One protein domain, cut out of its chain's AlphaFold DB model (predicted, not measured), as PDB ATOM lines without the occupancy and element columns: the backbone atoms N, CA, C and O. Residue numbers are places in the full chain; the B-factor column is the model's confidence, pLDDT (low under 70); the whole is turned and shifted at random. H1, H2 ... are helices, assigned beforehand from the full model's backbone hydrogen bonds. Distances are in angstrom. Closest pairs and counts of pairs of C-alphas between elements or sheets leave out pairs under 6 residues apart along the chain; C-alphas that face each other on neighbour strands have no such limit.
ATOM      1  N   ASP A  99     -15.104  22.833  81.717       83.06
ATOM      2  CA  ASP A  99     -14.000  23.048  82.647       83.06
ATOM      3  C   ASP A  99     -13.150  24.260  82.210       83.06
ATOM      4  O   ASP A  99     -12.579  24.242  81.115       83.06
ATOM      5  N   PRO A 100     -13.030  25.306  83.047       82.12
ATOM      6  CA  PRO A 100     -12.238  26.496  82.746       82.12
ATOM      7  C   PRO A 100     -10.763  26.233  82.418       82.12
ATOM      8  O   PRO A 100     -10.172  26.978  81.635       82.12
ATOM      9  N   SER A 101     -10.162  25.162  82.949       84.00
ATOM     10  CA  SER A 101      -8.777  24.778  82.635       84.00
ATOM     11  C   SER A 101      -8.582  24.453  81.147       84.00
ATOM     12  O   SER A 101      -7.487  24.623  80.602       84.00
ATOM     13  N   ILE A 102      -9.655  24.076  80.446       85.50
ATOM     14  CA  ILE A 102      -9.647  23.801  79.008       85.50
ATOM     15  C   ILE A 102      -9.358  25.060  78.190       85.50
ATOM     16  O   ILE A 102      -8.755  24.948  77.125       85.50
ATOM     17  N   ALA A 103      -9.681  26.253  78.696       83.62
ATOM     18  CA  ALA A 103      -9.287  27.505  78.050       83.62
ATOM     19  C   ALA A 103      -7.755  27.623  77.943       83.62
ATOM     20  O   ALA A 103      -7.226  28.041  76.914       83.62
ATOM     21  N   ILE A 104      -7.031  27.176  78.973       83.69
ATOM     22  CA  ILE A 104      -5.564  27.187  79.003       83.69
ATOM     23  C   ILE A 104      -5.000  26.136  78.042       83.69
ATOM     24  O   ILE A 104      -4.036  26.402  77.325       83.69
ATOM     25  N   LEU A 105      -5.621  24.954  77.983       81.94
ATOM     26  CA  LEU A 105      -5.238  23.908  77.033       81.94
ATOM     27  C   LEU A 105      -5.450  24.357  75.579       81.94
ATOM     28  O   LEU A 105      -4.587  24.129  74.733       81.94
ATOM     29  N   ALA A 106      -6.572  25.020  75.307       83.19
ATOM     30  CA  ALA A 106      -6.900  25.608  74.014       83.19
ATOM     31  C   ALA A 106      -5.870  26.644  73.556       83.19
ATOM     32  O   ALA A 106      -5.552  26.707  72.369       83.19
ATOM     33  N   GLU A 107      -5.302  27.407  74.488       82.25
ATOM     34  CA  GLU A 107      -4.237  28.356  74.180       82.25
ATOM     35  C   GLU A 107      -2.927  27.660  73.797       82.25
ATOM     36  O   GLU A 107      -2.295  28.041  72.814       82.25
ATOM     37  N   ILE A 108      -2.568  26.578  74.497       79.62
ATOM     38  CA  ILE A 108      -1.371  25.772  74.201       79.62
ATOM     39  C   ILE A 108      -1.443  25.138  72.803       79.62
ATOM     40  O   ILE A 108      -0.432  25.042  72.110       79.62
ATOM     41  N   VAL A 109      -2.626  24.667  72.405       77.31
ATOM     42  CA  VAL A 109      -2.844  23.957  71.131       77.31
ATOM     43  C   VAL A 109      -3.348  24.871  70.010       77.31
ATOM     44  O   VAL A 109      -3.700  24.378  68.940       77.31
ATOM     45  N   HIS A 110      -3.416  26.184  70.262       77.56
ATOM     46  CA  HIS A 110      -3.958  27.196  69.354       77.56
ATOM     47  C   HIS A 110      -5.325  26.811  68.760       77.56
ATOM     48  O   HIS A 110      -5.558  26.922  67.556       77.56
ATOM     49  N   SER A 111      -6.247  26.339  69.608       78.88
ATOM     50  CA  SER A 111      -7.547  25.863  69.139       78.88
ATOM     51  C   SER A 111      -8.432  27.003  68.619       78.88
ATOM     52  O   SER A 111      -8.326  28.149  69.088       78.88
ATOM     53  N   PRO A 112      -9.397  26.683  67.735       79.38
ATOM     54  CA  PRO A 112     -10.473  27.592  67.365       79.38
ATOM     55  C   PRO A 112     -11.290  28.049  68.578       79.38
ATOM     56  O   PRO A 112     -11.202  27.469  69.663       79.38
ATOM     57  N   LYS A 113     -12.132  29.059  68.343       81.25
ATOM     58  CA  LYS A 113     -13.007  29.665  69.349       81.25
ATOM     59  C   LYS A 113     -13.852  28.614  70.083       81.25
ATOM     60  O   LYS A 113     -14.528  27.792  69.447       81.25
ATOM     61  N   LEU A 114     -13.798  28.661  71.410       83.38
ATOM     62  CA  LEU A 114     -14.563  27.833  72.339       83.38
ATOM     63  C   LEU A 114     -15.932  28.464  72.647       83.38
ATOM     64  O   LEU A 114     -16.374  29.415  71.999       83.38
ATOM     65  N   ASN A 115     -16.632  27.905  73.636       84.69
ATOM     66  CA  ASN A 115     -17.853  28.501  74.167       84.69
ATOM     67  C   ASN A 115     -17.570  29.865  74.842       84.69
ATOM     68  O   ASN A 115     -16.432  30.196  75.172       84.69
ATOM     69  N   VAL A 116     -18.621  30.663  75.047       86.06
ATOM     70  CA  VAL A 116     -18.499  32.050  75.536       86.06
ATOM     71  C   VAL A 116     -17.784  32.127  76.889       86.06
ATOM     72  O   VAL A 116     -16.911  32.970  77.067       86.06
ATOM     73  N   THR A 117     -18.110  31.228  77.818       84.56
ATOM     74  CA  THR A 117     -17.527  31.202  79.167       84.56
ATOM     75  C   THR A 117     -16.032  30.886  79.140       84.56
ATOM     76  O   THR A 117     -15.243  31.559  79.797       84.56
ATOM     77  N   LEU A 118     -15.612  29.894  78.352       85.44
ATOM     78  CA  LEU A 118     -14.203  29.518  78.229       85.44
ATOM     79  C   LEU A 118     -13.394  30.579  77.481       85.44
ATOM     80  O   LEU A 118     -12.239  30.799  77.822       85.44
ATOM     81  N   GLU A 119     -13.986  31.278  76.512       86.69
ATOM     82  CA  GLU A 119     -13.322  32.398  75.830       86.69
ATOM     83  C   GLU A 119     -13.075  33.593  76.763       86.69
ATOM     84  O   GLU A 119     -12.033  34.238  76.658       86.69
ATOM     85  N   GLN A 120     -13.966  33.859  77.725       86.38
ATOM     86  CA  GLN A 120     -13.718  34.870  78.763       86.38
ATOM     87  C   GLN A 120     -12.519  34.493  79.641       86.38
ATOM     88  O   GLN A 120     -11.674  35.335  79.935       86.38
ATOM     89  N   VAL A 121     -12.407  33.217  80.026       84.31
ATOM     90  CA  VAL A 121     -11.239  32.715  80.769       84.31
ATOM     91  C   VAL A 121      -9.982  32.796  79.903       84.31
ATOM     92  O   VAL A 121      -8.929  33.198  80.392       84.31
ATOM     93  N   ARG A 122     -10.099  32.477  78.608       83.75
ATOM     94  CA  ARG A 122      -8.992  32.492  77.646       83.75
ATOM     95  C   ARG A 122      -8.330  33.867  77.532       83.75
ATOM     96  O   ARG A 122      -7.106  33.953  77.521       83.75
ATOM     97  N   GLN A 123      -9.128  34.932  77.513       85.62
ATOM     98  CA  GLN A 123      -8.632  36.313  77.468       85.62
ATOM     99  C   GLN A 123      -7.783  36.682  78.692       85.62
ATOM    100  O   GLN A 123      -6.821  37.434  78.561       85.62
ATOM    101  N   ASN A 124      -8.087  36.095  79.850       85.31
ATOM    102  CA  ASN A 124      -7.433  36.399  81.121       85.31
ATOM    103  C   ASN A 124      -6.356  35.367  81.505       85.31
ATOM    104  O   ASN A 124      -5.861  35.390  82.629       85.31
ATOM    105  N   ILE A 125      -5.949  34.456  80.603       83.50
ATOM    106  CA  ILE A 125      -4.946  33.411  80.912       83.50
ATOM    107  C   ILE A 125      -3.640  34.015  81.423       83.50
ATOM    108  O   ILE A 125      -2.960  33.423  82.264       83.50
ATOM    109  N   ASN A 126      -3.261  35.187  80.918       81.62
ATOM    110  CA  ASN A 126      -2.030  35.851  81.329       81.62
ATOM    111  C   ASN A 126      -2.050  36.286  82.800       81.62
ATOM    112  O   ASN A 126      -0.998  36.215  83.437       81.62
ATOM    113  N   ASP A 127      -3.231  36.550  83.349       85.25
ATOM    114  CA  ASP A 127      -3.430  37.008  84.725       85.25
ATOM    115  C   ASP A 127      -3.631  35.852  85.717       85.25
ATOM    116  O   ASP A 127      -3.661  36.062  86.924       85.25
ATOM    117  N   ILE A 128      -3.747  34.613  85.224       84.31
ATOM    118  CA  ILE A 128      -3.882  33.422  86.069       84.31
ATOM    119  C   ILE A 128      -2.572  33.151  86.818       84.31
ATOM    120  O   ILE A 128      -1.509  32.998  86.200       84.31
ATOM    121  N   ASP A 129      -2.679  33.001  88.139       87.12
ATOM    122  CA  ASP A 129      -1.581  32.591  89.009       87.12
ATOM    123  C   ASP A 129      -1.009  31.223  88.616       87.12
ATOM    124  O   ASP A 129      -1.690  30.325  88.116       87.12
ATOM    125  N   THR A 130       0.282  31.031  88.867       90.69
ATOM    126  CA  THR A 130       0.956  29.754  88.613       90.69
ATOM    127  C   THR A 130       1.165  28.975  89.897       90.69
ATOM    128  O   THR A 130       1.542  29.558  90.908       90.69
ATOM    129  N   ILE A 131       1.071  27.649  89.816       91.75
ATOM    130  CA  ILE A 131       1.515  26.749  90.883       91.75
ATOM    131  C   ILE A 131       2.864  26.117  90.552       91.75
ATOM    132  O   ILE A 131       3.159  25.807  89.392       91.75
ATOM    133  N   SER A 132       3.700  25.873  91.560       92.75
ATOM    134  CA  SER A 132       4.900  25.062  91.359       92.75
ATOM    135  C   SER A 132       4.556  23.569  91.219       92.75
ATOM    136  O   SER A 132       3.584  23.061  91.776       92.75
ATOM    137  N   ILE A 133       5.397  22.815  90.501       88.94
ATOM    138  CA  ILE A 133       5.215  21.358  90.354       88.94
ATOM    139  C   ILE A 133       5.254  20.654  91.719       88.94
ATOM    140  O   ILE A 133       4.527  19.685  91.921       88.94
ATOM    141  N   GLU A 134       6.074  21.124  92.665       90.88
ATOM    142  CA  GLU A 134       6.159  20.513  93.997       90.88
ATOM    143  C   GLU A 134       4.932  20.822  94.862       90.88
ATOM    144  O   GLU A 134       4.466  19.937  95.580       90.88
ATOM    145  N   GLU A 135       4.358  22.024  94.776       91.06
ATOM    146  CA  GLU A 135       3.074  22.323  95.430       91.06
ATOM    147  C   GLU A 135       1.955  21.458  94.849       91.06
ATOM    148  O   GLU A 135       1.263  20.765  95.596       91.06
ATOM    149  N   TYR A 136       1.843  21.392  93.519       90.62
ATOM    150  CA  TYR A 136       0.845  20.552  92.856       90.62
ATOM    151  C   TYR A 136       1.010  19.067  93.216       90.62
ATOM    152  O   TYR A 136       0.037  18.368  93.512       90.62
ATOM    153  N   ARG A 137       2.259  18.582  93.265       89.75
ATOM    154  CA  ARG A 137       2.595  17.223  93.704       89.75
ATOM    155  C   ARG A 137       2.096  16.952  95.119       89.75
ATOM    156  O   ARG A 137       1.552  15.872  95.346       89.75
ATOM    157  N   LYS A 138       2.291  17.882  96.059       92.31
ATOM    158  CA  LYS A 138       1.832  17.732  97.449       92.31
ATOM    159  C   LYS A 138       0.307  17.667  97.520       92.31
ATOM    160  O   LYS A 138      -0.219  16.777  98.184       92.31
ATOM    161  N   ILE A 139      -0.386  18.540  96.787       88.50
ATOM    162  CA  ILE A 139      -1.855  18.617  96.781       88.50
ATOM    163  C   ILE A 139      -2.474  17.345  96.187       88.50
ATOM    164  O   ILE A 139      -3.315  16.709  96.820       88.50
ATOM    165  N   LYS A 140      -2.029  16.922  94.998       88.50
ATOM    166  CA  LYS A 140      -2.564  15.731  94.310       88.50
ATOM    167  C   LYS A 140      -1.893  14.413  94.724       88.50
ATOM    168  O   LYS A 140      -2.245  13.365  94.189       88.50
ATOM    169  N   ARG A 141      -0.930  14.448  95.654       90.50
ATOM    170  CA  ARG A 141      -0.148  13.289  96.136       90.50
ATOM    171  C   ARG A 141       0.487  12.477  95.000       90.50
ATOM    172  O   ARG A 141       0.354  11.257  94.926       90.50
ATOM    173  N   LEU A 142       1.180  13.166  94.097       87.06
ATOM    174  CA  LEU A 142       1.781  12.546  92.916       87.06
ATOM    175  C   LEU A 142       3.092  11.815  93.238       87.06
ATOM    176  O   LEU A 142       3.952  12.311  93.976       87.06
ATOM    177  N   GLY A 143       3.267  10.649  92.619       85.06
ATOM    178  CA  GLY A 143       4.497   9.868  92.653       85.06
ATOM    179  C   GLY A 143       5.577  10.407  91.709       85.06
ATOM    180  O   GLY A 143       5.353  11.286  90.874       85.06
ATOM    181  N   SER A 144       6.781   9.844  91.821       84.56
ATOM    182  CA  SER A 144       7.976  10.282  91.081       84.56
ATOM    183  C   SER A 144       7.802  10.251  89.559       84.56
ATOM    184  O   SER A 144       8.255  11.163  88.867       84.56
ATOM    185  N   ARG A 145       7.101   9.240  89.031       85.88
ATOM    186  CA  ARG A 145       6.823   9.110  87.594       85.88
ATOM    187  C   ARG A 145       5.950  10.252  87.072       85.88
ATOM    188  O   ARG A 145       6.287  10.835  86.045       85.88
ATOM    189  N   GLN A 146       4.870  10.599  87.776       84.38
ATOM    190  CA  GLN A 146       3.999  11.706  87.363       84.38
ATOM    191  C   GLN A 146       4.727  13.050  87.445       84.38
ATOM    192  O   GLN A 146       4.595  13.874  86.548       84.38
ATOM    193  N   VAL A 147       5.556  13.254  88.474       85.38
ATOM    194  CA  VAL A 147       6.369  14.473  88.611       85.38
ATOM    195  C   VAL A 147       7.354  14.623  87.452       85.38
ATOM    196  O   VAL A 147       7.515  15.723  86.929       85.38
ATOM    197  N   LYS A 148       8.001  13.531  87.023       84.94
ATOM    198  CA  LYS A 148       8.891  13.552  85.855       84.94
ATOM    199  C   LYS A 148       8.134  13.974  84.595       84.94
ATOM    200  O   LYS A 148       8.595  14.857  83.879       84.94
ATOM    201  N   TRP A 149       6.945  13.416  84.389       87.56
ATOM    202  CA  TRP A 149       6.104  13.766  83.249       87.56
ATOM    203  C   TRP A 149       5.651  15.234  83.281       87.56
ATOM    204  O   TRP A 149       5.731  15.930  82.275       87.56
ATOM    205  N   LEU A 150       5.284  15.767  84.454       85.56
ATOM    206  CA  LEU A 150       4.968  17.194  84.615       85.56
ATOM    207  C   LEU A 150       6.162  18.105  84.302       85.56
ATOM    208  O   LEU A 150       5.981  19.177  83.727       85.56
ATOM    209  N   LYS A 151       7.384  17.690  84.656       87.00
ATOM    210  CA  LYS A 151       8.603  18.433  84.301       87.00
ATOM    211  C   LYS A 151       8.817  18.453  82.788       87.00
ATOM    212  O   LYS A 151       9.100  19.514  82.248       87.00
ATOM    213  N   GLU A 152       8.622  17.325  82.110       86.38
ATOM    214  CA  GLU A 152       8.696  17.239  80.643       86.38
ATOM    215  C   GLU A 152       7.635  18.126  79.969       86.38
ATOM    216  O   GLU A 152       7.949  18.874  79.040       86.38
ATOM    217  N   LEU A 153       6.402  18.128  80.485       81.25
ATOM    218  CA  LEU A 153       5.335  19.006  79.996       81.25
ATOM    219  C   LEU A 153       5.656  20.489  80.210       81.25
ATOM    220  O   LEU A 153       5.402  21.293  79.315       81.25
ATOM    221  N   LYS A 154       6.255  20.859  81.348       85.56
ATOM    222  CA  LYS A 154       6.730  22.231  81.597       85.56
ATOM    223  C   LYS A 154       7.815  22.642  80.609       85.56
ATOM    224  O   LYS A 154       7.783  23.768  80.125       85.56
ATOM    225  N   THR A 155       8.745  21.750  80.282       81.75
ATOM    226  CA  THR A 155       9.770  22.027  79.266       81.75
ATOM    227  C   THR A 155       9.142  22.296  77.899       81.75
ATOM    228  O   THR A 155       9.598  23.184  77.187       81.75
ATOM    229  N   LYS A 156       8.085  21.558  77.538       82.75
ATOM    230  CA  LYS A 156       7.437  21.674  76.226       82.75
ATOM    231  C   LYS A 156       6.486  22.870  76.107       82.75
ATOM    232  O   LYS A 156       6.485  23.536  75.081       82.75
ATOM    233  N   TYR A 157       5.671  23.121  77.131       80.81
ATOM    234  CA  TYR A 157       4.557  24.083  77.079       80.81
ATOM    235  C   TYR A 157       4.763  25.318  77.970       80.81
ATOM    236  O   TYR A 157       3.885  26.176  78.079       80.81
ATOM    237  N   GLY A 158       5.925  25.427  78.616       85.69
ATOM    238  CA  GLY A 158       6.320  26.599  79.387       85.69
ATOM    239  C   GLY A 158       5.417  26.869  80.588       85.69
ATOM    240  O   GLY A 158       4.995  25.959  81.302       85.69
ATOM    241  N   ILE A 159       5.141  28.148  80.839       87.38
ATOM    242  CA  ILE A 159       4.380  28.597  82.012       87.38
ATOM    243  C   ILE A 159       2.892  28.227  81.939       87.38
ATOM    244  O   ILE A 159       2.255  28.064  82.978       87.38
ATOM    245  N   HIS A 160       2.348  28.016  80.735       84.75
ATOM    246  CA  HIS A 160       0.935  27.687  80.539       84.75
ATOM    247  C   HIS A 160       0.547  26.375  81.216       84.75
ATOM    248  O   HIS A 160      -0.549  26.283  81.764       84.75
ATOM    249  N   ILE A 161       1.453  25.388  81.280       86.75
ATOM    250  CA  ILE A 161       1.146  24.153  82.007       86.75
ATOM    251  C   ILE A 161       0.986  24.411  83.504       86.75
ATOM    252  O   ILE A 161       0.150  23.793  84.140       86.75
ATOM    253  N   LEU A 162       1.746  25.342  84.084       88.38
ATOM    254  CA  LEU A 162       1.646  25.649  85.513       88.38
ATOM    255  C   LEU A 162       0.336  26.366  85.833       88.38
ATOM    256  O   LEU A 162      -0.268  26.100  86.867       88.38
ATOM    257  N   LYS A 163      -0.133  27.218  84.920       88.62
ATOM    258  CA  LYS A 163      -1.457  27.843  85.009       88.62
ATOM    259  C   LYS A 163      -2.565  26.805  84.873       88.62
ATOM    260  O   LYS A 163      -3.497  26.803  85.667       88.62
ATOM    261  N   PHE A 164      -2.424  25.873  83.926       87.75
ATOM    262  CA  PHE A 164      -3.352  24.753  83.755       87.75
ATOM    263  C   PHE A 164      -3.464  23.920  85.036       87.75
ATOM    264  O   PHE A 164      -4.566  23.635  85.501       87.75
ATOM    265  N   LEU A 165      -2.324  23.580  85.644       87.94
ATOM    266  CA  LEU A 165      -2.292  22.844  86.904       87.94
ATOM    267  C   LEU A 165      -2.966  23.624  88.035       87.94
ATOM    268  O   LEU A 165      -3.764  23.030  88.753       87.94
ATOM    269  N   GLN A 166      -2.698  24.928  88.169       87.44
ATOM    270  CA  GLN A 166      -3.340  25.771  89.184       87.44
ATOM    271  C   GLN A 166      -4.860  25.798  89.007       87.44
ATOM    272  O   GLN A 166      -5.599  25.587  89.963       87.44
ATOM    273  N   TYR A 167      -5.332  25.998  87.779       83.81
ATOM    274  CA  TYR A 167      -6.764  26.079  87.498       83.81
ATOM    275  C   TYR A 167      -7.487  24.740  87.661       83.81
ATOM    276  O   TYR A 167      -8.638  24.723  88.067       83.81
ATOM    277  N   SER A 168      -6.808  23.611  87.423       83.44
ATOM    278  CA  SER A 168      -7.358  22.260  87.652       83.44
ATOM    279  C   SER A 168      -7.545  21.886  89.136       83.44
ATOM    280  O   SER A 168      -7.947  20.762  89.468       83.44
ATOM    281  N   LEU A 169      -7.150  22.782  90.047       81.75
ATOM    282  CA  LEU A 169      -7.366  22.639  91.485       81.75
ATOM    283  C   LEU A 169      -8.610  23.377  91.987       81.75
ATOM    284  O   LEU A 169      -9.031  23.071  93.104       81.75
ATOM    285  N   LEU A 170      -9.143  24.317  91.201       74.06
ATOM    286  CA  LEU A 170     -10.373  25.059  91.490       74.06
ATOM    287  C   LEU A 170     -11.603  24.207  91.154       74.06
ATOM    288  O   LEU A 170     -12.582  24.302  91.925       74.06
TER     289      LEU A 170
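This is residues 99 to 170 of the 170 residues of an uncharacterized protein of viral metagenome (UniProt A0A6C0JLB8). What is the main picture? Short helices make an elongated body: H5 lies in its middle with H1 side by side along it, running the opposite way, and H2 crosses H1 at one end. H3 and H4, set steeply to each other, make the other end, and residues 124 to 132 pass along the body from H2 to H3. What are its make-up and size? The printed part has 72 residues with five named helices, H1 to H5 in order along the chain, and no named strand, and its class is all helix. It is compact, with a radius of gyration of the C-alphas of 12.5 A, and spans 37 by 23 by 18 A.

What does the first helix touch? H1, residues 101 to 108, touches H2, residues 116 to 123, at a steep tilt of 53 degrees, the same way; their closest C-alphas are those of Ala 103 and Arg 122, 5.0 A apart. H1 also touches H5, residues 159 to 167, at a shallow tilt of 10 degrees, opposite ways; their closest C-alphas are those of Ser 101 and Tyr 167, 5.4 A apart. What lies at the other end? H3, residues 133 to 140, touches H4, residues 144 to 157, through residues 147 to 151 of H4 alone, at a steep tilt of 51 degrees; the closest C-alphas are those of Arg 137 and Val 147, 6.9 A apart. How does H5 meet these two? H5 is the hub, touching three other helices. It only just touches H3, with 3 pairs of C-alphas within 8 A, the closest those of Tyr 136 and Leu 165, 7.1 A apart. H4 and H5 only just touch, with 3 such pairs, and only at the corner; the closest C-alphas are those of Lys 154 and Ile 161, 5.9 A apart. What stays apart, and how are the backbones formed? H2 is apart from H3, H4 and H5, and H1 is apart from H3. In H1, H2, H3, H4 and H5 every O i to N i+4 pair is within hydrogen-bond range.

Where does the first helix begin? C-alpha 101 of H1 is at (-8.777, 24.778, 82.635). Which helices are longer? H4 measures 20.0 A from first to last C-alpha and H5 12.7 A, against 11.3 A for H1, 10.9 A for H2 and 10.4 A for H3. Where does the last helix end? C-alpha 167 of H5 is at (-6.764, 26.079, 87.498).

How far does it reach? The two C-alphas farthest apart are those of Val 116 and Ser 144, at 37.6 A. Are there cuts or long links? The printed part has no cut and no long link; H3 to H4 and H4 to H5 are tight links. How confident is the model? The mean pLDDT of the printed part is 85.2, and no printed residue is under 70.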